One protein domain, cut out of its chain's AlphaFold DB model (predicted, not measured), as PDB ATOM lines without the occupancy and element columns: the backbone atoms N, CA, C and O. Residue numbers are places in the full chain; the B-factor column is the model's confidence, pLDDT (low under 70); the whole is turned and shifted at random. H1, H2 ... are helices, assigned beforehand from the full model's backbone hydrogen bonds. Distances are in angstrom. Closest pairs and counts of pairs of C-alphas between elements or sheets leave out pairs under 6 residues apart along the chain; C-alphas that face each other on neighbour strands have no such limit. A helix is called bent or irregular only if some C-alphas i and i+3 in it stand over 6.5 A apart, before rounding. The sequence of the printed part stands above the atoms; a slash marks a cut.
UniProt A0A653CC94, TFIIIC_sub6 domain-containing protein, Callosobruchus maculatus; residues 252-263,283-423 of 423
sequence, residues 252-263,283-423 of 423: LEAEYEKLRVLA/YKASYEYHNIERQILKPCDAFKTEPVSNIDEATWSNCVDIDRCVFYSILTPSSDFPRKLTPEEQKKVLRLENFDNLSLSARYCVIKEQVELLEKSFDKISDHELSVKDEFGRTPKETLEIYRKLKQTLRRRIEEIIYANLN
ATOM      1  N   LEU A 252     248.898 219.046 162.709       72.62
ATOM      2  CA  LEU A 252     249.491 217.801 163.196       72.62
ATOM      3  C   LEU A 252     250.908 218.018 163.742       72.62
ATOM      4  O   LEU A 252     251.218 217.567 164.843       72.62
ATOM      5  N   GLU A 253     251.739 218.750 163.001       74.81
ATOM      6  CA  GLU A 253     253.086 219.154 163.416       74.81
ATOM      7  C   GLU A 253     253.038 219.992 164.696       74.81
ATOM      8  O   GLU A 253     253.747 219.696 165.655       74.81
ATOM      9  N   ALA A 254     252.133 220.973 164.776       78.12
ATOM     10  CA  ALA A 254     251.978 221.812 165.961       78.12
ATOM     11  C   ALA A 254     251.491 221.031 167.198       78.12
ATOM     12  O   ALA A 254     251.887 221.343 168.322       78.12
ATOM     13  N   GLU A 255     250.620 220.031 167.035       78.31
ATOM     14  CA  GLU A 255     250.189 219.159 168.135       78.31
ATOM     15  C   GLU A 255     251.289 218.190 168.570       78.31
ATOM     16  O   GLU A 255     251.468 217.952 169.768       78.31
ATOM     17  N   TYR A 256     252.062 217.672 167.618       80.75
ATOM     18  CA  TYR A 256     253.214 216.835 167.910       80.75
ATOM     19  C   TYR A 256     254.324 217.617 168.622       80.75
ATOM     20  O   TYR A 256     254.874 217.134 169.611       80.75
ATOM     21  N   GLU A 257     254.596 218.853 168.207       79.06
ATOM     22  CA  GLU A 257     255.610 219.677 168.862       79.06
ATOM     23  C   GLU A 257     255.232 219.976 170.318       79.06
ATOM     24  O   GLU A 257     256.085 219.959 171.202       79.06
ATOM     25  N   LYS A 258     253.937 220.113 170.632       83.69
ATOM     26  CA  LYS A 258     253.478 220.203 172.030       83.69
ATOM     27  C   LYS A 258     253.787 218.935 172.828       83.69
ATOM     28  O   LYS A 258     254.225 219.045 173.973       83.69
ATOM     29  N   LEU A 259     253.592 217.746 172.247       78.88
ATOM     30  CA  LEU A 259     253.998 216.480 172.878       78.88
ATOM     31  C   LEU A 259     255.512 216.394 173.070       78.88
ATOM     32  O   LEU A 259     255.974 215.931 174.113       78.88
ATOM     33  N   ARG A 260     256.292 216.830 172.081       75.75
ATOM     34  CA  ARG A 260     257.751 216.803 172.161       75.75
ATOM     35  C   ARG A 260     258.259 217.760 173.232       75.75
ATOM     36  O   ARG A 260     259.059 217.353 174.066       75.75
ATOM     37  N   VAL A 261     257.720 218.978 173.286       78.50
ATOM     38  CA  VAL A 261     257.993 219.938 174.363       78.50
ATOM     39  C   VAL A 261     257.658 219.330 175.723       78.50
ATOM     40  O   VAL A 261     258.441 219.503 176.650       78.50
ATOM     41  N   LEU A 262     256.557 218.579 175.868       74.00
ATOM     42  CA  LEU A 262     256.282 217.840 177.108       74.00
ATOM     43  C   LEU A 262     257.372 216.809 177.416       74.00
ATOM     44  O   LEU A 262     257.836 216.754 178.550       74.00
ATOM     45  N   ALA A 263     257.791 216.014 176.431       64.94
ATOM     46  CA  ALA A 263     258.839 215.005 176.599       64.94
ATOM     47  C   ALA A 263     260.217 215.609 176.913       64.94
ATOM     48  O   ALA A 263     261.041 214.953 177.545       64.94
ATOM     49  N   TYR A 283     268.090 203.594 166.763       86.94
ATOM     50  CA  TYR A 283     267.520 203.640 168.118       86.94
ATOM     51  C   TYR A 283     266.825 204.958 168.446       86.94
ATOM     52  O   TYR A 283     266.068 205.016 169.417       86.94
ATOM     53  N   LYS A 284     267.032 206.004 167.637       85.88
ATOM     54  CA  LYS A 284     266.484 207.344 167.882       85.88
ATOM     55  C   LYS A 284     264.966 207.323 168.098       85.88
ATOM     56  O   LYS A 284     264.478 207.858 169.089       85.88
ATOM     57  N   ALA A 285     264.223 206.634 167.229       86.06
ATOM     58  CA  ALA A 285     262.765 206.546 167.332       86.06
ATOM     59  C   ALA A 285     262.297 205.817 168.606       86.06
ATOM     60  O   ALA A 285     261.347 206.250 169.260       86.06
ATOM     61  N   SER A 286     262.969 204.725 168.985       89.88
ATOM     62  CA  SER A 286     262.658 203.978 170.209       89.88
ATOM     63  C   SER A 286     262.976 204.781 171.468       89.88
ATOM     64  O   SER A 286     262.191 204.764 172.413       89.88
ATOM     65  N   TYR A 287     264.098 205.502 171.470       88.25
ATOM     66  CA  TYR A 287     264.506 206.367 172.571       88.25
ATOM     67  C   TYR A 287     263.528 207.534 172.771       88.25
ATOM     68  O   TYR A 287     263.058 207.765 173.884       88.25
ATOM     69  N   GLU A 288     263.155 208.222 171.689       88.06
ATOM     70  CA  GLU A 288     262.167 209.302 171.742       88.06
ATOM     71  C   GLU A 288     260.809 208.806 172.249       88.06
ATOM     72  O   GLU A 288     260.236 209.413 173.154       88.06
ATOM     73  N   TYR A 289     260.319 207.674 171.727       92.00
ATOM     74  CA  TYR A 289     259.079 207.065 172.209       92.00
ATOM     75  C   TYR A 289     259.152 206.743 173.705       92.00
ATOM     76  O   TYR A 289     258.237 207.087 174.449       92.00
ATOM     77  N   HIS A 290     260.247 206.128 174.159       92.12
ATOM     78  CA  HIS A 290     260.452 205.772 175.565       92.12
ATOM     79  C   HIS A 290     260.446 206.996 176.488       92.12
ATOM     80  O   HIS A 290     259.884 206.950 177.583       92.12
ATOM     81  N   ASN A 291     261.022 208.114 176.045       89.50
ATOM     82  CA  ASN A 291     260.989 209.366 176.799       89.50
ATOM     83  C   ASN A 291     259.571 209.947 176.884       89.50
ATOM     84  O   ASN A 291     259.133 210.321 177.974       89.50
ATOM     85  N   ILE A 292     258.832 209.964 175.768       92.56
ATOM     86  CA  ILE A 292     257.430 210.409 175.748       92.56
ATOM     87  C   ILE A 292     256.583 209.515 176.664       92.56
ATOM     88  O   ILE A 292     255.826 210.012 177.495       92.56
ATOM     89  N   GLU A 293     256.745 208.197 176.557       94.81
ATOM     90  CA  GLU A 293     256.040 207.214 177.375       94.81
ATOM     91  C   GLU A 293     256.295 207.448 178.866       94.81
ATOM     92  O   GLU A 293     255.350 207.557 179.648       94.81
ATOM     93  N   ARG A 294     257.558 207.621 179.269       92.50
ATOM     94  CA  ARG A 294     257.914 207.926 180.660       92.50
ATOM     95  C   ARG A 294     257.283 209.213 181.164       92.50
ATOM     96  O   ARG A 294     256.772 209.227 182.282       92.50
ATOM     97  N   GLN A 295     257.314 210.275 180.364       90.56
ATOM     98  CA  GLN A 295     256.734 211.554 180.760       90.56
ATOM     99  C   GLN A 295     255.219 211.433 180.950       90.56
ATOM    100  O   GLN A 295     254.668 211.912 181.940       90.56
ATOM    101  N   ILE A 296     254.550 210.727 180.037       93.75
ATOM    102  CA  ILE A 296     253.102 210.522 180.070       93.75
ATOM    103  C   ILE A 296     252.672 209.634 181.242       93.75
ATOM    104  O   ILE A 296     251.617 209.878 181.830       93.75
ATOM    105  N   LEU A 297     253.487 208.644 181.611       94.25
ATOM    106  CA  LEU A 297     253.235 207.755 182.748       94.25
ATOM    107  C   LEU A 297     253.672 208.327 184.099       94.25
ATOM    108  O   LEU A 297     253.384 207.723 185.134       94.25
ATOM    109  N   LYS A 298     254.381 209.459 184.116       90.88
ATOM    110  CA  LYS A 298     254.854 210.068 185.358       90.88
ATOM    111  C   LYS A 298     253.651 210.466 186.226       90.88
ATOM    112  O   LYS A 298     252.842 211.266 185.750       90.88
ATOM    113  N   PRO A 299     253.541 209.980 187.474       86.75
ATOM    114  CA  PRO A 299     252.443 210.364 188.352       86.75
ATOM    115  C   PRO A 299     252.440 211.880 188.550       86.75
ATOM    116  O   PRO A 299     253.497 212.515 188.621       86.75
ATOM    117  N   CYS A 300     251.251 212.473 188.586       86.56
ATOM    118  CA  CYS A 300     251.122 213.895 188.863       86.56
ATOM    119  C   CYS A 300     251.166 214.119 190.382       86.56
ATOM    120  O   CYS A 300     250.382 213.532 191.124       86.56
ATOM    121  N   ASP A 301     252.069 214.995 190.836       82.50
ATOM    122  CA  ASP A 301     252.307 215.270 192.264       82.50
ATOM    123  C   ASP A 301     251.048 215.756 193.011       82.50
ATOM    124  O   ASP A 301     250.983 215.668 194.237       82.50
ATOM    125  N   ALA A 302     250.046 216.260 192.286       82.94
ATOM    126  CA  ALA A 302     248.796 216.740 192.861       82.94
ATOM    127  C   ALA A 302     247.867 215.611 193.351       82.94
ATOM    128  O   ALA A 302     247.013 215.850 194.207       82.94
ATOM    129  N   PHE A 303     248.027 214.377 192.859       82.38
ATOM    130  CA  PHE A 303     247.142 213.263 193.209       82.38
ATOM    131  C   PHE A 303     247.855 212.279 194.136       82.38
ATOM    132  O   PHE A 303     248.787 211.582 193.748       82.38
ATOM    133  N   LYS A 304     247.385 212.200 195.389       73.38
ATOM    134  CA  LYS A 304     247.940 211.286 196.407       73.38
ATOM    135  C   LYS A 304     247.695 209.809 196.090       73.38
ATOM    136  O   LYS A 304     248.455 208.958 196.539       73.38
ATOM    137  N   THR A 305     246.624 209.510 195.358       77.12
ATOM    138  CA  THR A 305     246.211 208.152 194.997       77.12
ATOM    139  C   THR A 305     245.825 208.126 193.527       77.12
ATOM    140  O   THR A 305     244.850 208.767 193.131       77.12
ATOM    141  N   GLU A 306     246.573 207.376 192.725       79.12
ATOM    142  CA  GLU A 306     246.231 207.074 191.338       79.12
ATOM    143  C   GLU A 306     245.926 205.576 191.185       79.12
ATOM    144  O   GLU A 306     246.461 204.772 191.950       79.12
ATOM    145  N   PRO A 307     245.110 205.187 190.187       75.94
ATOM    146  CA  PRO A 307     244.251 206.023 189.364       75.94
ATOM    147  C   PRO A 307     242.955 206.336 190.112       75.94
ATOM    148  O   PRO A 307     242.518 205.608 191.004       75.94
ATOM    149  N   VAL A 308     242.305 207.420 189.711       78.12
ATOM    150  CA  VAL A 308     240.989 207.773 190.242       78.12
ATOM    151  C   VAL A 308     239.944 206.871 189.595       78.12
ATOM    152  O   VAL A 308     239.749 206.918 188.381       78.12
ATOM    153  N   SER A 309     239.297 206.032 190.406       77.19
ATOM    154  CA  SER A 309     238.321 205.028 189.963       77.19
ATOM    155  C   SER A 309     236.962 205.624 189.582       77.19
ATOM    156  O   SER A 309     236.299 205.097 188.694       77.19
ATOM    157  N   ASN A 310     236.575 206.746 190.196       84.38
ATOM    158  CA  ASN A 310     235.326 207.452 189.913       84.38
ATOM    159  C   ASN A 310     235.632 208.838 189.334       84.38
ATOM    160  O   ASN A 310     235.851 209.802 190.076       84.38
ATOM    161  N   ILE A 311     235.672 208.926 188.003       85.62
ATOM    162  CA  ILE A 311     235.787 210.204 187.297       85.62
ATOM    163  C   ILE A 311     234.425 210.894 187.377       85.62
ATOM    164  O   ILE A 311     233.451 210.436 186.787       85.62
ATOM    165  N   ASP A 312     234.355 211.996 188.117       85.00
ATOM    166  CA  ASP A 312     233.206 212.894 188.052       85.00
ATOM    167  C   ASP A 312     233.338 213.762 186.795       85.00
ATOM    168  O   ASP A 312     234.045 214.768 186.802       85.00
ATOM    169  N   GLU A 313     232.681 213.357 185.707       83.69
ATOM    170  CA  GLU A 313     232.718 214.057 184.414       83.69
ATOM    171  C   GLU A 313     232.177 215.496 184.483       83.69
ATOM    172  O   GLU A 313     232.480 216.315 183.612       83.69
ATOM    173  N   ALA A 314     231.385 215.839 185.508       79.75
ATOM    174  CA  ALA A 314     230.855 217.189 185.661       79.75
ATOM    175  C   ALA A 314     231.895 218.143 186.267       79.75
ATOM    176  O   ALA A 314     232.012 219.292 185.836       79.75
ATOM    177  N   THR A 315     232.657 217.688 187.265       81.25
ATOM    178  CA  THR A 315     233.623 218.549 187.967       81.25
ATOM    179  C   THR A 315     235.060 218.359 187.499       81.25
ATOM    180  O   THR A 315     235.831 219.311 187.552       81.25
ATOM    181  N   TRP A 316     235.444 217.148 187.087       89.25
ATOM    182  CA  TRP A 316     236.835 216.721 186.876       89.25
ATOM    183  C   TRP A 316     237.766 216.999 188.068       89.25
ATOM    184  O   TRP A 316     238.981 216.844 187.954       89.25
ATOM    185  N   SER A 317     237.208 217.351 189.229       86.00
ATOM    186  CA  SER A 317     237.939 217.820 190.411       86.00
ATOM    187  C   SER A 317     238.906 216.773 190.962       86.00
ATOM    188  O   SER A 317     239.969 217.107 191.470       86.00
ATOM    189  N   ASN A 318     238.580 215.492 190.783       89.06
ATOM    190  CA  ASN A 318     239.442 214.391 191.197       89.06
ATOM    191  C   ASN A 318     240.539 214.069 190.168       89.06
ATOM    192  O   ASN A 318     241.419 213.269 190.450       89.06
ATOM    193  N   CYS A 319     240.485 214.630 188.960       93.44
ATOM    194  CA  CYS A 319     241.395 214.296 187.860       93.44
ATOM    195  C   CYS A 319     242.234 215.479 187.364       93.44
ATOM    196  O   CYS A 319     243.137 215.285 186.550       93.44
ATOM    197  N   VAL A 320     241.937 216.687 187.842       94.81
ATOM    198  CA  VAL A 320     242.627 217.929 187.499       94.81
ATOM    199  C   VAL A 320     242.837 218.734 188.774       94.81
ATOM    200  O   VAL A 320     241.886 218.992 189.506       94.81
ATOM    201  N   ASP A 321     244.059 219.203 189.001       94.00
ATOM    202  CA  ASP A 321     244.330 220.189 190.045       94.00
ATOM    203  C   ASP A 321     243.875 221.584 189.574       94.00
ATOM    204  O   ASP A 321     244.519 222.270 188.769       94.00
ATOM    205  N   ILE A 322     242.685 221.972 190.037       93.88
ATOM    206  CA  ILE A 322     242.020 223.226 189.670       93.88
ATOM    207  C   ILE A 322     242.826 224.442 190.128       93.88
ATOM    208  O   ILE A 322     242.910 225.422 189.383       93.88
ATOM    209  N   ASP A 323     243.443 224.381 191.306       91.88
ATOM    210  CA  ASP A 323     244.212 225.495 191.858       91.88
ATOM    211  C   ASP A 323     245.430 225.781 190.983       91.88
ATOM    212  O   ASP A 323     245.721 226.933 190.654       91.88
ATOM    213  N   ARG A 324     246.087 224.725 190.497       93.25
ATOM    214  CA  ARG A 324     247.197 224.844 189.554       93.25
ATOM    215  C   ARG A 324     246.757 225.352 188.178       93.25
ATOM    216  O   ARG A 324     247.461 226.168 187.582       93.25
ATOM    217  N   CYS A 325     245.575 224.965 187.695       95.06
ATOM    218  CA  CYS A 325     244.984 225.553 186.485       95.06
ATOM    219  C   CYS A 325     244.715 227.060 186.638       95.06
ATOM    220  O   CYS A 325     244.950 227.822 185.699       95.06
ATOM    221  N   VAL A 326     244.232 227.502 187.804       94.50
ATOM    222  CA  VAL A 326     244.034 228.931 188.105       94.50
ATOM    223  C   VAL A 326     245.380 229.650 188.203       94.50
ATOM    224  O   VAL A 326     245.548 230.717 187.616       94.50
ATOM    225  N   PHE A 327     246.365 229.042 188.865       92.94
ATOM    226  CA  PHE A 327     247.719 229.580 188.982       92.94
ATOM    227  C   PHE A 327     248.377 229.810 187.612       92.94
ATOM    228  O   PHE A 327     248.968 230.862 187.379       92.94
ATOM    229  N   TYR A 328     248.215 228.874 186.672       93.00
ATOM    230  CA  TYR A 328     248.699 229.021 185.295       93.00
ATOM    231  C   TYR A 328     247.781 229.853 184.388       93.00
ATOM    232  O   TYR A 328     248.016 229.920 183.184       93.00
ATOM    233  N   SER A 329     246.746 230.500 184.937       95.62
ATOM    234  CA  SER A 329     245.785 231.315 184.179       95.62
ATOM    235  C   SER A 329     245.052 230.552 183.062       95.62
ATOM    236  O   SER A 329     244.565 231.155 182.107       95.62
ATOM    237  N   ILE A 330     244.944 229.223 183.177       95.69
ATOM    238  CA  ILE A 330     244.120 228.384 182.289       95.69
ATOM    239  C   ILE A 330     242.638 228.582 182.633       95.69
ATOM    240  O   ILE A 330     241.781 228.618 181.747       95.69
ATOM    241  N   LEU A 331     242.350 228.735 183.929       96.62
ATOM    242  CA  LEU A 331     241.027 229.007 184.477       96.62
ATOM    243  C   LEU A 331     241.011 230.346 185.217       96.62
ATOM    244  O   LEU A 331     241.977 230.715 185.882       96.62
ATOM    245  N   THR A 332     239.883 231.053 185.167       96.69
ATOM    246  CA  THR A 332     239.634 232.211 186.039       96.69
ATOM    247  C   THR A 332     239.382 231.738 187.473       96.69
ATOM    248  O   THR A 332     238.789 230.674 187.638       96.69
ATOM    249  N   PRO A 333     239.783 232.466 188.528       96.31
ATOM    250  CA  PRO A 333     239.405 232.118 189.901       96.31
ATOM    251  C   PRO A 333     237.876 232.021 190.063       96.31
ATOM    252  O   PRO A 333     237.146 232.810 189.466       96.31
ATOM    253  N   SER A 334     237.393 231.067 190.864       94.44
ATOM    254  CA  SER A 334     235.972 230.921 191.216       94.44
ATOM    255  C   SER A 334     235.828 230.685 192.720       94.44
ATOM    256  O   SER A 334     236.708 230.087 193.336       94.44
ATOM    257  N   SER A 335     234.729 231.166 193.301       93.00
ATOM    258  CA  SER A 335     234.360 230.945 194.704       93.00
ATOM    259  C   SER A 335     233.595 229.637 194.944       93.00
ATOM    260  O   SER A 335     233.328 229.301 196.096       93.00
ATOM    261  N   ASP A 336     233.211 228.913 193.890       89.94
ATOM    262  CA  ASP A 336     232.394 227.702 194.008       89.94
ATOM    263  C   ASP A 336     233.217 226.511 194.523       89.94
ATOM    264  O   ASP A 336     234.277 226.197 193.977       89.94
ATOM    265  N   PHE A 337     232.709 225.803 195.539       85.69
ATOM    266  CA  PHE A 337     233.356 224.617 196.107       85.69
ATOM    267  C   PHE A 337     232.363 223.445 196.276       85.69
ATOM    268  O   PHE A 337     231.406 223.578 197.042       85.69
ATOM    269  N   PRO A 338     232.571 222.286 195.612       86.25
ATOM    270  CA  PRO A 338     233.550 222.054 194.549       86.25
ATOM    271  C   PRO A 338     233.187 222.843 193.282       86.25
ATOM    272  O   PRO A 338     232.015 222.937 192.908       86.25
ATOM    273  N   ARG A 339     234.196 223.391 192.600       90.50
ATOM    274  CA  ARG A 339     233.995 224.111 191.340       90.50
ATOM    275  C   ARG A 339     233.488 223.150 190.268       90.50
ATOM    276  O   ARG A 339     234.131 222.145 189.972       90.50
ATOM    277  N   LYS A 340     232.361 223.487 189.643       93.75
ATOM    278  CA  LYS A 340     231.888 222.817 188.426       93.75
ATOM    279  C   LYS A 340     232.529 223.486 187.219       93.75
ATOM    280  O   LYS A 340     232.457 224.706 187.096       93.75
ATOM    281  N   LEU A 341     233.160 222.700 186.351       94.25
ATOM    282  CA  LEU A 341     233.757 223.218 185.124       94.25
ATOM    283  C   LEU A 341     232.694 223.305 184.035       94.25
ATOM    284  O   LEU A 341     231.983 222.339 183.765       94.25
ATOM    285  N   THR A 342     232.605 224.459 183.384       95.31
ATOM    286  CA  THR A 342     231.807 224.612 182.163       95.31
ATOM    287  C   THR A 342     232.413 223.784 181.019       95.31
ATOM    288  O   THR A 342     233.620 223.529 181.024       95.31
ATOM    289  N   PRO A 343     231.641 223.386 179.990       95.50
ATOM    290  CA  PRO A 343     232.178 222.619 178.859       95.50
ATOM    291  C   PRO A 343     233.360 223.303 178.147       95.50
ATOM    292  O   PRO A 343     234.290 222.644 177.681       95.50
ATOM    293  N   GLU A 344     233.362 224.637 178.093       96.00
ATOM    294  CA  GLU A 344     234.470 225.409 177.524       96.00
ATOM    295  C   GLU A 344     235.737 225.334 178.383       96.00
ATOM    296  O   GLU A 344     236.840 225.194 177.852       96.00
ATOM    297  N   GLU A 345     235.590 225.402 179.707       95.94
ATOM    298  CA  GLU A 345     236.691 225.223 180.653       95.94
ATOM    299  C   GLU A 345     237.230 223.796 180.614       95.94
ATOM    300  O   GLU A 345     238.445 223.619 180.554       95.94
ATOM    301  N   GLN A 346     236.356 222.787 180.554       95.56
ATOM    302  CA  GLN A 346     236.759 221.390 180.386       95.56
ATOM    303  C   GLN A 346     237.629 221.227 179.133       95.56
ATOM    304  O   GLN A 346     238.727 220.682 179.214       95.56
ATOM    305  N   LYS A 347     237.220 221.812 177.999       95.00
ATOM    306  CA  LYS A 347     238.003 221.795 176.755       95.00
ATOM    307  C   LYS A 347     239.329 222.561 176.844       95.00
ATOM    308  O   LYS A 347     240.234 222.303 176.053       95.00
ATOM    309  N   LYS A 348     239.464 223.549 177.734       95.81
ATOM    310  CA  LYS A 348     240.737 224.260 177.973       95.81
ATOM    311  C   LYS A 348     241.677 223.452 178.861       95.81
ATOM    312  O   LYS A 348     242.877 223.433 178.614       95.81
ATOM    313  N   VAL A 349     241.120 222.799 179.874       96.44
ATOM    314  CA  VAL A 349     241.848 222.030 180.883       96.44
ATOM    315  C   VAL A 349     242.319 220.684 180.338       96.44
ATOM    316  O   VAL A 349     243.448 220.281 180.610       96.44
ATOM    317  N   LEU A 350     241.480 219.999 179.560       96.12
ATOM    318  CA  LEU A 350     241.762 218.696 178.959       96.12
ATOM    319  C   LEU A 350     242.515 218.862 177.634       96.12
ATOM    320  O   LEU A 350     242.049 218.460 176.572       96.12
ATOM    321  N   ARG A 351     243.692 219.487 177.692       95.75
ATOM    322  CA  ARG A 351     244.587 219.632 176.540       95.75
ATOM    323  C   ARG A 351     245.996 219.165 176.857       95.75
ATOM    324  O   ARG A 351     246.390 219.073 178.020       95.75
ATOM    325  N   LEU A 352     246.775 218.930 175.803       94.38
ATOM    326  CA  LEU A 352     248.185 218.557 175.908       94.38
ATOM    327  C   LEU A 352     249.009 219.629 176.639       94.38
ATOM    328  O   LEU A 352     249.925 219.299 177.377       94.38
ATOM    329  N   GLU A 353     248.672 220.915 176.544       93.25
ATOM    330  CA  GLU A 353     249.453 221.959 177.225       93.25
ATOM    331  C   GLU A 353     249.378 221.863 178.761       93.25
ATOM    332  O   GLU A 353     250.301 222.298 179.454       93.25
ATOM    333  N   ASN A 354     248.310 221.255 179.284       95.25
ATOM    334  CA  ASN A 354     248.044 221.089 180.712       95.25
ATOM    335  C   ASN A 354     248.329 219.659 181.213       95.25
ATOM    336  O   ASN A 354     247.934 219.301 182.318       95.25
ATOM    337  N   PHE A 355     249.007 218.824 180.419       93.62
ATOM    338  CA  PHE A 355     249.146 217.384 180.675       93.62
ATOM    339  C   PHE A 355     249.786 217.041 182.030       93.62
ATOM    340  O   PHE A 355     249.350 216.112 182.714       93.62
ATOM    341  N   ASP A 356     250.773 217.834 182.459       91.50
ATOM    342  CA  ASP A 356     251.460 217.672 183.751       91.50
ATOM    343  C   ASP A 356     250.521 217.848 184.955       91.50
ATOM    344  O   ASP A 356     250.844 217.407 186.058       91.50
ATOM    345  N   ASN A 357     249.367 218.484 184.746       94.94
ATOM    346  CA  ASN A 357     248.360 218.767 185.761       94.94
ATOM    347  C   ASN A 357     247.190 217.768 185.776       94.94
ATOM    348  O   ASN A 357     246.250 217.904 186.562       94.94
ATOM    349  N   LEU A 358     247.217 216.795 184.866       95.56
ATOM    350  CA  LEU A 358     246.179 215.787 184.709       95.56
ATOM    351  C   LEU A 358     246.587 214.495 185.415       95.56
ATOM    352  O   LEU A 358     247.749 214.081 185.332       95.56
ATOM    353  N   SER A 359     245.615 213.831 186.038       95.44
ATOM    354  CA  SER A 359     245.758 212.449 186.504       95.44
ATOM    355  C   SER A 359     245.936 211.489 185.323       95.44
ATOM    356  O   SER A 359     245.555 211.809 184.191       95.44
ATOM    357  N   LEU A 360     246.451 210.278 185.565       95.19
ATOM    358  CA  LEU A 360     246.572 209.250 184.514       95.19
ATOM    359  C   LEU A 360     245.259 209.003 183.748       95.19
ATOM    360  O   LEU A 360     245.274 208.873 182.522       95.19
ATOM    361  N   SER A 361     244.118 208.995 184.444       95.12
ATOM    362  CA  SER A 361     242.800 208.816 183.824       95.12
ATOM    363  C   SER A 361     242.438 209.975 182.887       95.12
ATOM    364  O   SER A 361     242.004 209.740 181.759       95.12
ATOM    365  N   ALA A 362     242.670 211.226 183.301       95.50
ATOM    366  CA  ALA A 362     242.433 212.388 182.443       95.50
ATOM    367  C   ALA A 362     243.407 212.442 181.256       95.50
ATOM    368  O   ALA A 362     242.992 212.741 180.137       95.50
ATOM    369  N   ARG A 363     244.679 212.078 181.460       96.19
ATOM    370  CA  ARG A 363     245.666 211.933 180.378       96.19
ATOM    371  C   ARG A 363     245.205 210.926 179.332       96.19
ATOM    372  O   ARG A 363     245.296 211.203 178.139       96.19
ATOM    373  N   TYR A 364     244.666 209.785 179.766       96.62
ATOM    374  CA  TYR A 364     244.088 208.795 178.860       96.62
ATOM    375  C   TYR A 364     242.931 209.374 178.041       96.62
ATOM    376  O   TYR A 364     242.897 209.163 176.829       96.62
ATOM    377  N   CYS A 365     242.026 210.142 178.656       95.38
ATOM    378  CA  CYS A 365     240.940 210.815 177.941       95.38
ATOM    379  C   CYS A 365     241.463 211.793 176.877       95.38
ATOM    380  O   CYS A 365     241.016 211.722 175.735       95.38
ATOM    381  N   VAL A 366     242.456 212.627 177.215       96.44
ATOM    382  CA  VAL A 366     243.076 213.569 176.266       96.44
ATOM    383  C   VAL A 366     243.729 212.825 175.101       96.44
ATOM    384  O   VAL A 366     243.442 213.121 173.945       96.44
ATOM    385  N   ILE A 367     244.563 211.816 175.373       97.38
ATOM    386  CA  ILE A 367     245.230 211.037 174.318       97.38
ATOM    387  C   ILE A 367     244.213 210.273 173.459       97.38
ATOM    388  O   ILE A 367     244.382 210.178 172.245       97.38
ATOM    389  N   LYS A 368     243.139 209.746 174.058       97.25
ATOM    390  CA  LYS A 368     242.058 209.077 173.327       97.25
ATOM    391  C   LYS A 368     241.364 210.033 172.355       97.25
ATOM    392  O   LYS A 368     241.204 209.664 171.195       97.25
ATOM    393  N   GLU A 369     240.990 211.232 172.803       96.12
ATOM    394  CA  GLU A 369     240.359 212.242 171.945       96.12
ATOM    395  C   GLU A 369     241.285 212.649 170.793       96.12
ATOM    396  O   GLU A 369     240.846 212.701 169.646       96.12
ATOM    397  N   GLN A 370     242.581 212.836 171.067       95.81
ATOM    398  CA  GLN A 370     243.571 213.146 170.032       95.81
ATOM    399  C   GLN A 370     243.683 212.031 168.986       95.81
ATOM    400  O   GLN A 370     243.632 212.307 167.792       95.81
ATOM    401  N   VAL A 371     243.737 210.761 169.403       96.88
ATOM    402  CA  VAL A 371     243.721 209.628 168.459       96.88
ATOM    403  C   VAL A 371     242.471 209.664 167.576       96.88
ATOM    404  O   VAL A 371     242.586 209.502 166.366       96.88
ATOM    405  N   GLU A 372     241.292 209.906 168.150       96.94
ATOM    406  CA  GLU A 372     240.037 209.952 167.389       96.94
ATOM    407  C   GLU A 372     239.978 211.135 166.410       96.94
ATOM    408  O   GLU A 372     239.452 210.999 165.303       96.94
ATOM    409  N   LEU A 373     240.504 212.301 166.799       94.25
ATOM    410  CA  LEU A 373     240.604 213.473 165.926       94.25
ATOM    411  C   LEU A 373     241.567 213.217 164.766       94.25
ATOM    412  O   LEU A 373     241.223 213.506 163.615       94.25
ATOM    413  N   LEU A 374     242.726 212.625 165.053       93.94
ATOM    414  CA  LEU A 374     243.705 212.263 164.039       93.94
ATOM    415  C   LEU A 374     243.134 211.223 163.075       93.94
ATOM    416  O   LEU A 374     243.147 211.461 161.873       93.94
ATOM    417  N   GLU A 375     242.526 210.142 163.564       96.25
ATOM    418  CA  GLU A 375     241.893 209.122 162.714       96.25
ATOM    419  C   GLU A 375     240.840 209.729 161.774       96.25
ATOM    420  O   GLU A 375     240.903 209.516 160.564       96.25
ATOM    421  N   LYS A 376     239.952 210.590 162.288       96.50
ATOM    422  CA  LYS A 376     238.950 211.301 161.467       96.50
ATOM    423  C   LYS A 376     239.568 212.261 160.450       96.50
ATOM    424  O   LYS A 376     238.946 212.569 159.430       96.50
ATOM    425  N   SER A 377     240.736 212.822 160.754       94.12
ATOM    426  CA  SER A 377     241.432 213.718 159.834       94.12
ATOM    427  C   SER A 377     242.075 212.944 158.680       94.12
ATOM    428  O   SER A 377     242.045 213.439 157.553       94.12
ATOM    429  N   PHE A 378     242.546 211.716 158.925       94.00
ATOM    430  CA  PHE A 378     243.244 210.882 157.941       94.00
ATOM    431  C   PHE A 378     242.321 210.403 156.825       94.00
ATOM    432  O   PHE A 378     242.755 210.353 155.679       94.00
ATOM    433  N   ASP A 379     241.036 210.183 157.114       93.69
ATOM    434  CA  ASP A 379     240.023 209.857 156.097       93.69
ATOM    435  C   ASP A 379     239.885 210.942 155.009       93.69
ATOM    436  O   ASP A 379     239.309 210.708 153.947       93.69
ATOM    437  N   LYS A 380     240.378 212.160 155.274       93.75
ATOM    438  CA  LYS A 380     240.250 213.335 154.399       93.75
ATOM    439  C   LYS A 380     241.576 213.799 153.797       93.75
ATOM    440  O   LYS A 380     241.584 214.861 153.170       93.75
ATOM    441  N   ILE A 381     242.681 213.115 154.081       94.00
ATOM    442  CA  ILE A 381     244.041 213.507 153.683       94.00
ATOM    443  C   ILE A 381     244.464 212.642 152.489       94.00
ATOM    444  O   ILE A 381     244.113 211.466 152.416       94.00
ATOM    445  N   SER A 382     245.171 213.234 151.524       96.38
ATOM    446  CA  SER A 382     245.652 212.507 150.343       96.38
ATOM    447  C   SER A 382     246.828 211.576 150.685       96.38
ATOM    448  O   SER A 382     247.595 211.844 151.608       96.38
ATOM    449  N   ASP A 383     247.029 210.495 149.921       95.50
ATOM    450  CA  ASP A 383     248.173 209.587 150.133       95.50
ATOM    451  C   ASP A 383     249.529 210.303 150.027       95.50
ATOM    452  O   ASP A 383     250.477 209.928 150.717       95.50
ATOM    453  N   HIS A 384     249.606 211.360 149.210       95.19
ATOM    454  CA  HIS A 384     250.797 212.198 149.099       95.19
ATOM    455  C   HIS A 384     251.097 212.900 150.432       95.19
ATOM    456  O   HIS A 384     252.190 212.750 150.973       95.19
ATOM    457  N   GLU A 385     250.116 213.586 151.021       92.19
ATOM    458  CA  GLU A 385     250.255 214.244 152.331       92.19
ATOM    459  C   GLU A 385     250.604 213.264 153.455       92.19
ATOM    460  O   GLU A 385     251.384 213.595 154.341       92.19
ATOM    461  N   LEU A 386     250.087 212.033 153.405       93.56
ATOM    462  CA  LEU A 386     250.420 210.998 154.391       93.56
ATOM    463  C   LEU A 386     251.874 210.510 154.311       93.56
ATOM    464  O   LEU A 386     252.326 209.834 155.235       93.56
ATOM    465  N   SER A 387     252.583 210.813 153.220       94.81
ATOM    466  CA  SER A 387     253.996 210.472 153.022       94.81
ATOM    467  C   SER A 387     254.959 211.637 153.256       94.81
ATOM    468  O   SER A 387     256.167 211.408 153.356       94.81
ATOM    469  N   VAL A 388     254.440 212.864 153.392       94.50
ATOM    470  CA  VAL A 388     255.235 214.028 153.796       94.50
ATOM    471  C   VAL A 388     255.746 213.799 155.215       94.50
ATOM    472  O   VAL A 388     254.996 213.382 156.098       94.50
ATOM    473  N   LYS A 389     257.044 214.022 155.412       92.94
ATOM    474  CA  LYS A 389     257.687 213.926 156.720       92.94
ATOM    475  C   LYS A 389     257.697 215.293 157.391       92.94
ATOM    476  O   LYS A 389     257.986 216.280 156.720       92.94
ATOM    477  N   ASP A 390     257.424 215.309 158.688       88.19
ATOM    478  CA  ASP A 390     257.563 216.489 159.533       88.19
ATOM    479  C   ASP A 390     259.040 216.884 159.722       88.19
ATOM    480  O   ASP A 390     259.970 216.195 159.283       88.19
ATOM    481  N   GLU A 391     259.269 217.987 160.434       84.38
ATOM    482  CA  GLU A 391     260.602 218.460 160.834       84.38
ATOM    483  C   GLU A 391     261.410 217.439 161.667       84.38
ATOM    484  O   GLU A 391     262.626 217.572 161.824       84.38
ATOM    485  N   PHE A 392     260.769 216.373 162.155       80.44
ATOM    486  CA  PHE A 392     261.392 215.277 162.895       80.44
ATOM    487  C   PHE A 392     261.606 214.013 162.060       80.44
ATOM    488  O   PHE A 392     262.082 213.003 162.586       80.44
ATOM    489  N   GLY A 393     261.291 214.058 160.767       88.19
ATOM    490  CA  GLY A 393     261.442 212.938 159.849       88.19
ATOM    491  C   GLY A 393     260.354 211.869 159.973       88.19
ATOM    492  O   GLY A 393     260.542 210.778 159.423       88.19
ATOM    493  N   ARG A 394     259.245 212.161 160.665       91.31
ATOM    494  CA  ARG A 394     258.095 211.272 160.845       91.31
ATOM    495  C   ARG A 394     256.984 211.605 159.869       91.31
ATOM    496  O   ARG A 394     256.660 212.756 159.619       91.31
ATOM    497  N   THR A 395     256.346 210.570 159.361       95.31
ATOM    498  CA  THR A 395     255.094 210.692 158.618       95.31
ATOM    499  C   THR A 395     253.912 210.846 159.582       95.31
ATOM    500  O   THR A 395     253.951 210.310 160.696       95.31
ATOM    501  N   PRO A 396     252.796 211.464 159.157       95.62
ATOM    502  CA  PRO A 396     251.568 211.494 159.947       95.62
ATOM    503  C   PRO A 396     251.151 210.104 160.457       95.62
ATOM    504  O   PRO A 396     250.734 209.960 161.607       95.62
ATOM    505  N   LYS A 397     251.308 209.054 159.636       95.88
ATOM    506  CA  LYS A 397     250.990 207.664 160.016       95.88
ATOM    507  C   LYS A 397     251.823 207.177 161.203       95.88
ATOM    508  O   LYS A 397     251.275 206.538 162.098       95.88
ATOM    509  N   GLU A 398     253.115 207.494 161.232       95.00
ATOM    510  CA  GLU A 398     253.996 207.164 162.357       95.00
ATOM    511  C   GLU A 398     253.609 207.945 163.616       95.00
ATOM    512  O   GLU A 398     253.557 207.369 164.704       95.00
ATOM    513  N   THR A 399     253.253 209.223 163.475       95.00
ATOM    514  CA  THR A 399     252.760 210.046 164.588       95.00
ATOM    515  C   THR A 399     251.468 209.480 165.178       95.00
ATOM    516  O   THR A 399     251.373 209.295 166.392       95.00
ATOM    517  N   LEU A 400     250.494 209.111 164.342       95.94
ATOM    518  CA  LEU A 400     249.261 208.455 164.790       95.94
ATOM    519  C   LEU A 400     249.550 207.138 165.529       95.94
ATOM    520  O   LEU A 400     248.922 206.841 166.548       95.94
ATOM    521  N   GLU A 401     250.517 206.357 165.048       96.38
ATOM    522  CA  GLU A 401     250.926 205.110 165.693       96.38
ATOM    523  C   GLU A 401     251.552 205.345 167.076       96.38
ATOM    524  O   GLU A 401     251.261 204.603 168.017       96.38
ATOM    525  N   ILE A 402     252.337 206.417 167.248       95.75
ATOM    526  CA  ILE A 402     252.844 206.841 168.562       95.75
ATOM    527  C   ILE A 402     251.674 207.131 169.512       95.75
ATOM    528  O   ILE A 402     251.613 206.549 170.595       95.75
ATOM    529  N   TYR A 403     250.699 207.948 169.102       96.62
ATOM    530  CA  TYR A 403     249.523 208.252 169.929       96.62
ATOM    531  C   TYR A 403     248.710 206.997 170.290       96.62
ATOM    532  O   TYR A 403     248.255 206.851 171.429       96.62
ATOM    533  N   ARG A 404     248.551 206.047 169.357       97.69
ATOM    534  CA  ARG A 404     247.875 204.764 169.621       97.69
ATOM    535  C   ARG A 404     248.613 203.922 170.653       97.69
ATOM    536  O   ARG A 404     247.962 203.383 171.552       97.69
ATOM    537  N   LYS A 405     249.940 203.829 170.556       97.44
ATOM    538  CA  LYS A 405     250.771 203.124 171.541       97.44
ATOM    539  C   LYS A 405     250.662 203.773 172.917       97.44
ATOM    540  O   LYS A 405     250.335 203.085 173.876       97.44
ATOM    541  N   LEU A 406     250.771 205.100 172.997       96.88
ATOM    542  CA  LEU A 406     250.613 205.849 174.250       96.88
ATOM    543  C   LEU A 406     249.228 205.649 174.882       96.88
ATOM    544  O   LEU A 406     249.128 205.432 176.091       96.88
ATOM    545  N   LYS A 407     248.158 205.637 174.072       97.50
ATOM    546  CA  LYS A 407     246.794 205.307 174.521       97.50
ATOM    547  C   LYS A 407     246.737 203.921 175.169       97.50
ATOM    548  O   LYS A 407     246.130 203.760 176.227       97.50
ATOM    549  N   GLN A 408     247.348 202.918 174.536       97.81
ATOM    550  CA  GLN A 408     247.379 201.545 175.047       97.81
ATOM    551  C   GLN A 408     248.219 201.422 176.322       97.81
ATOM    552  O   GLN A 408     247.780 200.764 177.265       97.81
ATOM    553  N   THR A 409     249.385 202.068 176.377       97.12
ATOM    554  CA  THR A 409     250.249 202.072 177.561       97.12
ATOM    555  C   THR A 409     249.538 202.709 178.755       97.12
ATOM    556  O   THR A 409     249.497 202.104 179.824       97.12
ATOM    557  N   LEU A 410     248.915 203.882 178.582       96.06
ATOM    558  CA  LEU A 410     248.142 204.537 179.645       96.06
ATOM    559  C   LEU A 410     247.018 203.637 180.162       96.06
ATOM    560  O   LEU A 410     246.874 203.466 181.369       96.06
ATOM    561  N   ARG A 411     246.255 203.021 179.251       96.50
ATOM    562  CA  ARG A 411     245.186 202.087 179.617       96.50
ATOM    563  C   ARG A 411     245.712 200.917 180.446       96.50
ATOM    564  O   ARG A 411     245.171 200.653 181.514       96.50
ATOM    565  N   ARG A 412     246.778 200.256 179.981       96.75
ATOM    566  CA  ARG A 412     247.398 199.132 180.695       96.75
ATOM    567  C   ARG A 412     247.865 199.558 182.080       96.75
ATOM    568  O   ARG A 412     247.600 198.863 183.050       96.75
ATOM    569  N   ARG A 413     248.506 200.725 182.185       95.44
ATOM    570  CA  ARG A 413     248.990 201.237 183.465       95.44
ATOM    571  C   ARG A 413     247.853 201.508 184.448       95.44
ATOM    572  O   ARG A 413     247.977 201.186 185.622       95.44
ATOM    573  N   ILE A 414     246.748 202.083 183.977       94.81
ATOM    574  CA  ILE A 414     245.548 202.298 184.797       94.81
ATOM    575  C   ILE A 414     244.995 200.950 185.285       94.81
ATOM    576  O   ILE A 414     244.738 200.797 186.476       94.81
ATOM    577  N   GLU A 415     244.863 199.964 184.393       94.62
ATOM    578  CA  GLU A 415     244.386 198.613 184.728       94.62
ATOM    579  C   GLU A 415     245.299 197.911 185.755       94.62
ATOM    580  O   GLU A 415     244.797 197.343 186.724       94.62
ATOM    581  N   GLU A 416     246.625 198.010 185.603       94.31
ATOM    582  CA  GLU A 416     247.615 197.466 186.548       94.31
ATOM    583  C   GLU A 416     247.435 198.019 187.961       94.31
ATOM    584  O   GLU A 416     247.447 197.264 188.931       94.31
ATOM    585  N   ILE A 417     247.271 199.336 188.090       92.00
ATOM    586  CA  ILE A 417     247.156 199.960 189.406       92.00
ATOM    587  C   ILE A 417     245.784 199.663 190.031       92.00
ATOM    588  O   ILE A 417     245.707 199.411 191.231       92.00
ATOM    589  N   ILE A 418     244.702 199.628 189.240       91.44
ATOM    590  CA  ILE A 418     243.384 199.182 189.730       91.44
ATOM    591  C   ILE A 418     243.486 197.758 190.281       91.44
ATOM    592  O   ILE A 418     243.002 197.494 191.378       91.44
ATOM    593  N   TYR A 419     244.145 196.855 189.552       93.38
ATOM    594  CA  TYR A 419     244.346 195.477 189.991       93.38
ATOM    595  C   TYR A 419     245.217 195.390 191.254       93.38
ATOM    596  O   TYR A 419     244.912 194.612 192.155       93.38
ATOM    597  N   ALA A 420     246.265 196.210 191.353       91.69
ATOM    598  CA  ALA A 420     247.120 196.281 192.536       91.69
ATOM    599  C   ALA A 420     246.389 196.808 193.783       91.69
ATOM    600  O   ALA A 420     246.746 196.412 194.881       91.69
ATOM    601  N   ASN A 421     245.371 197.660 193.628       88.25
ATOM    602  CA  ASN A 421     244.570 198.183 194.743       88.25
ATOM    603  C   ASN A 421     243.460 197.222 195.213       88.25
ATOM    604  O   ASN A 421     242.848 197.461 196.253       88.25
ATOM    605  N   LEU A 422     243.140 196.187 194.427       90.38
ATOM    606  CA  LEU A 422     242.127 195.177 194.763       90.38
ATOM    607  C   LEU A 422     242.697 193.975 195.529       90.38
ATOM    608  O   LEU A 422     241.922 193.257 196.161       90.38
ATOM    609  N   ASN A 423     244.009 193.750 195.436       86.94
ATOM    610  CA  ASN A 423     244.736 192.701 196.155       86.94
ATOM    611  C   ASN A 423     245.440 193.293 197.373       86.94
ATOM    612  O   ASN A 423     245.541 192.562 198.384       86.94
TER     613      ASN A 423
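This is residues 252 to 263 and 283 to 423 of the 423 residues of the protein "TFIIIC_sub6 domain-containing protein" of Callosobruchus maculatus (UniProt A0A653CC94). Two long helices, H6 and H7, form a helical hairpin, and H2 crosses H7, with H1 meeting H2 about at a right angle and running beside the short helix H5. Short helices H3 and H4, with the loop of residues 328 to 342, lie toward one end of the domain, while the loop of residues 379 to 395, between H6 and H7, makes the other end. The printed part has 153 residues with seven named helices, H1 to H7 in that order, and no named strand: the class is all helix. The whole is compact, with a radius of gyration of the C-alphas of 16.7 A, and spans 51 by 40 by 25 A.

H1, residues 252 to 263, touches H2, residues 283 to 297, with residues 259 to 263 alone, meeting residues 291 to 295 of H2; the closest C-alphas, of Ala 263 and Ile 292, are 4.9 A apart, and the lines are about perpendicular at 73 degrees. With residues 258 to 262 alone, H1 touches H5, residues 352 to 357, at a shallow tilt of 23 degrees, the same way; the closest C-alphas, of Lys 258 and Leu 352, are 6.8 A apart. H3, residues 322 to 327, only just touches H5, with 3 pairs of C-alphas within 8 A, the closest those of Arg 324 and Asn 357 at 7.3 A; at 70.2 degrees they are only just about perpendicular. H4, residues 343 to 349, touches no helix; it and H5 meet only through their link. H6, residues 360 to 378, and H7, residues 396 to 422, touch as a hairpin, opposite ways at a shallow tilt of 27 degrees; the closest C-alphas, of Tyr 364 and Leu 410, are 5.9 A apart. H7 touches H2 with residues 402 to 413 alone, at a steep tilt of 43 degrees, the same way; the closest C-alphas, of Glu 293 and Leu 406, are 6.4 A apart. Every O i to N i+4 pair is within hydrogen-bond range in H1, H2, H3, H4, H6 and H7; in H5 0 of 2 are, against 2 of 3 O i to N i+3 pairs.

H1 begins at C-alpha 252, (249.491, 217.801, 163.196), and is 16.6 A long; H2 is 20.9 A. H3, H4 and H5 are short; H5 is irregular, with C-alphas 353 and 356 8.1 A apart. H6 runs 26.8 A from C-alpha 360 at (246.572, 209.250, 184.514). H7, the longest, runs 39.6 A to C-alpha 422 at (242.127, 195.177, 194.763).

The two C-alphas farthest apart, of Ser 335 and His 384, are 52.0 A apart. Residues 264 to 282 are not printed; C-alphas 263 and 283 are 16.6 A apart across the cut. The links H2 to H3, H3 to H4 and H6 to H7 are long. The mean pLDDT of the printed part is 90.9, and residue 263 is under 70.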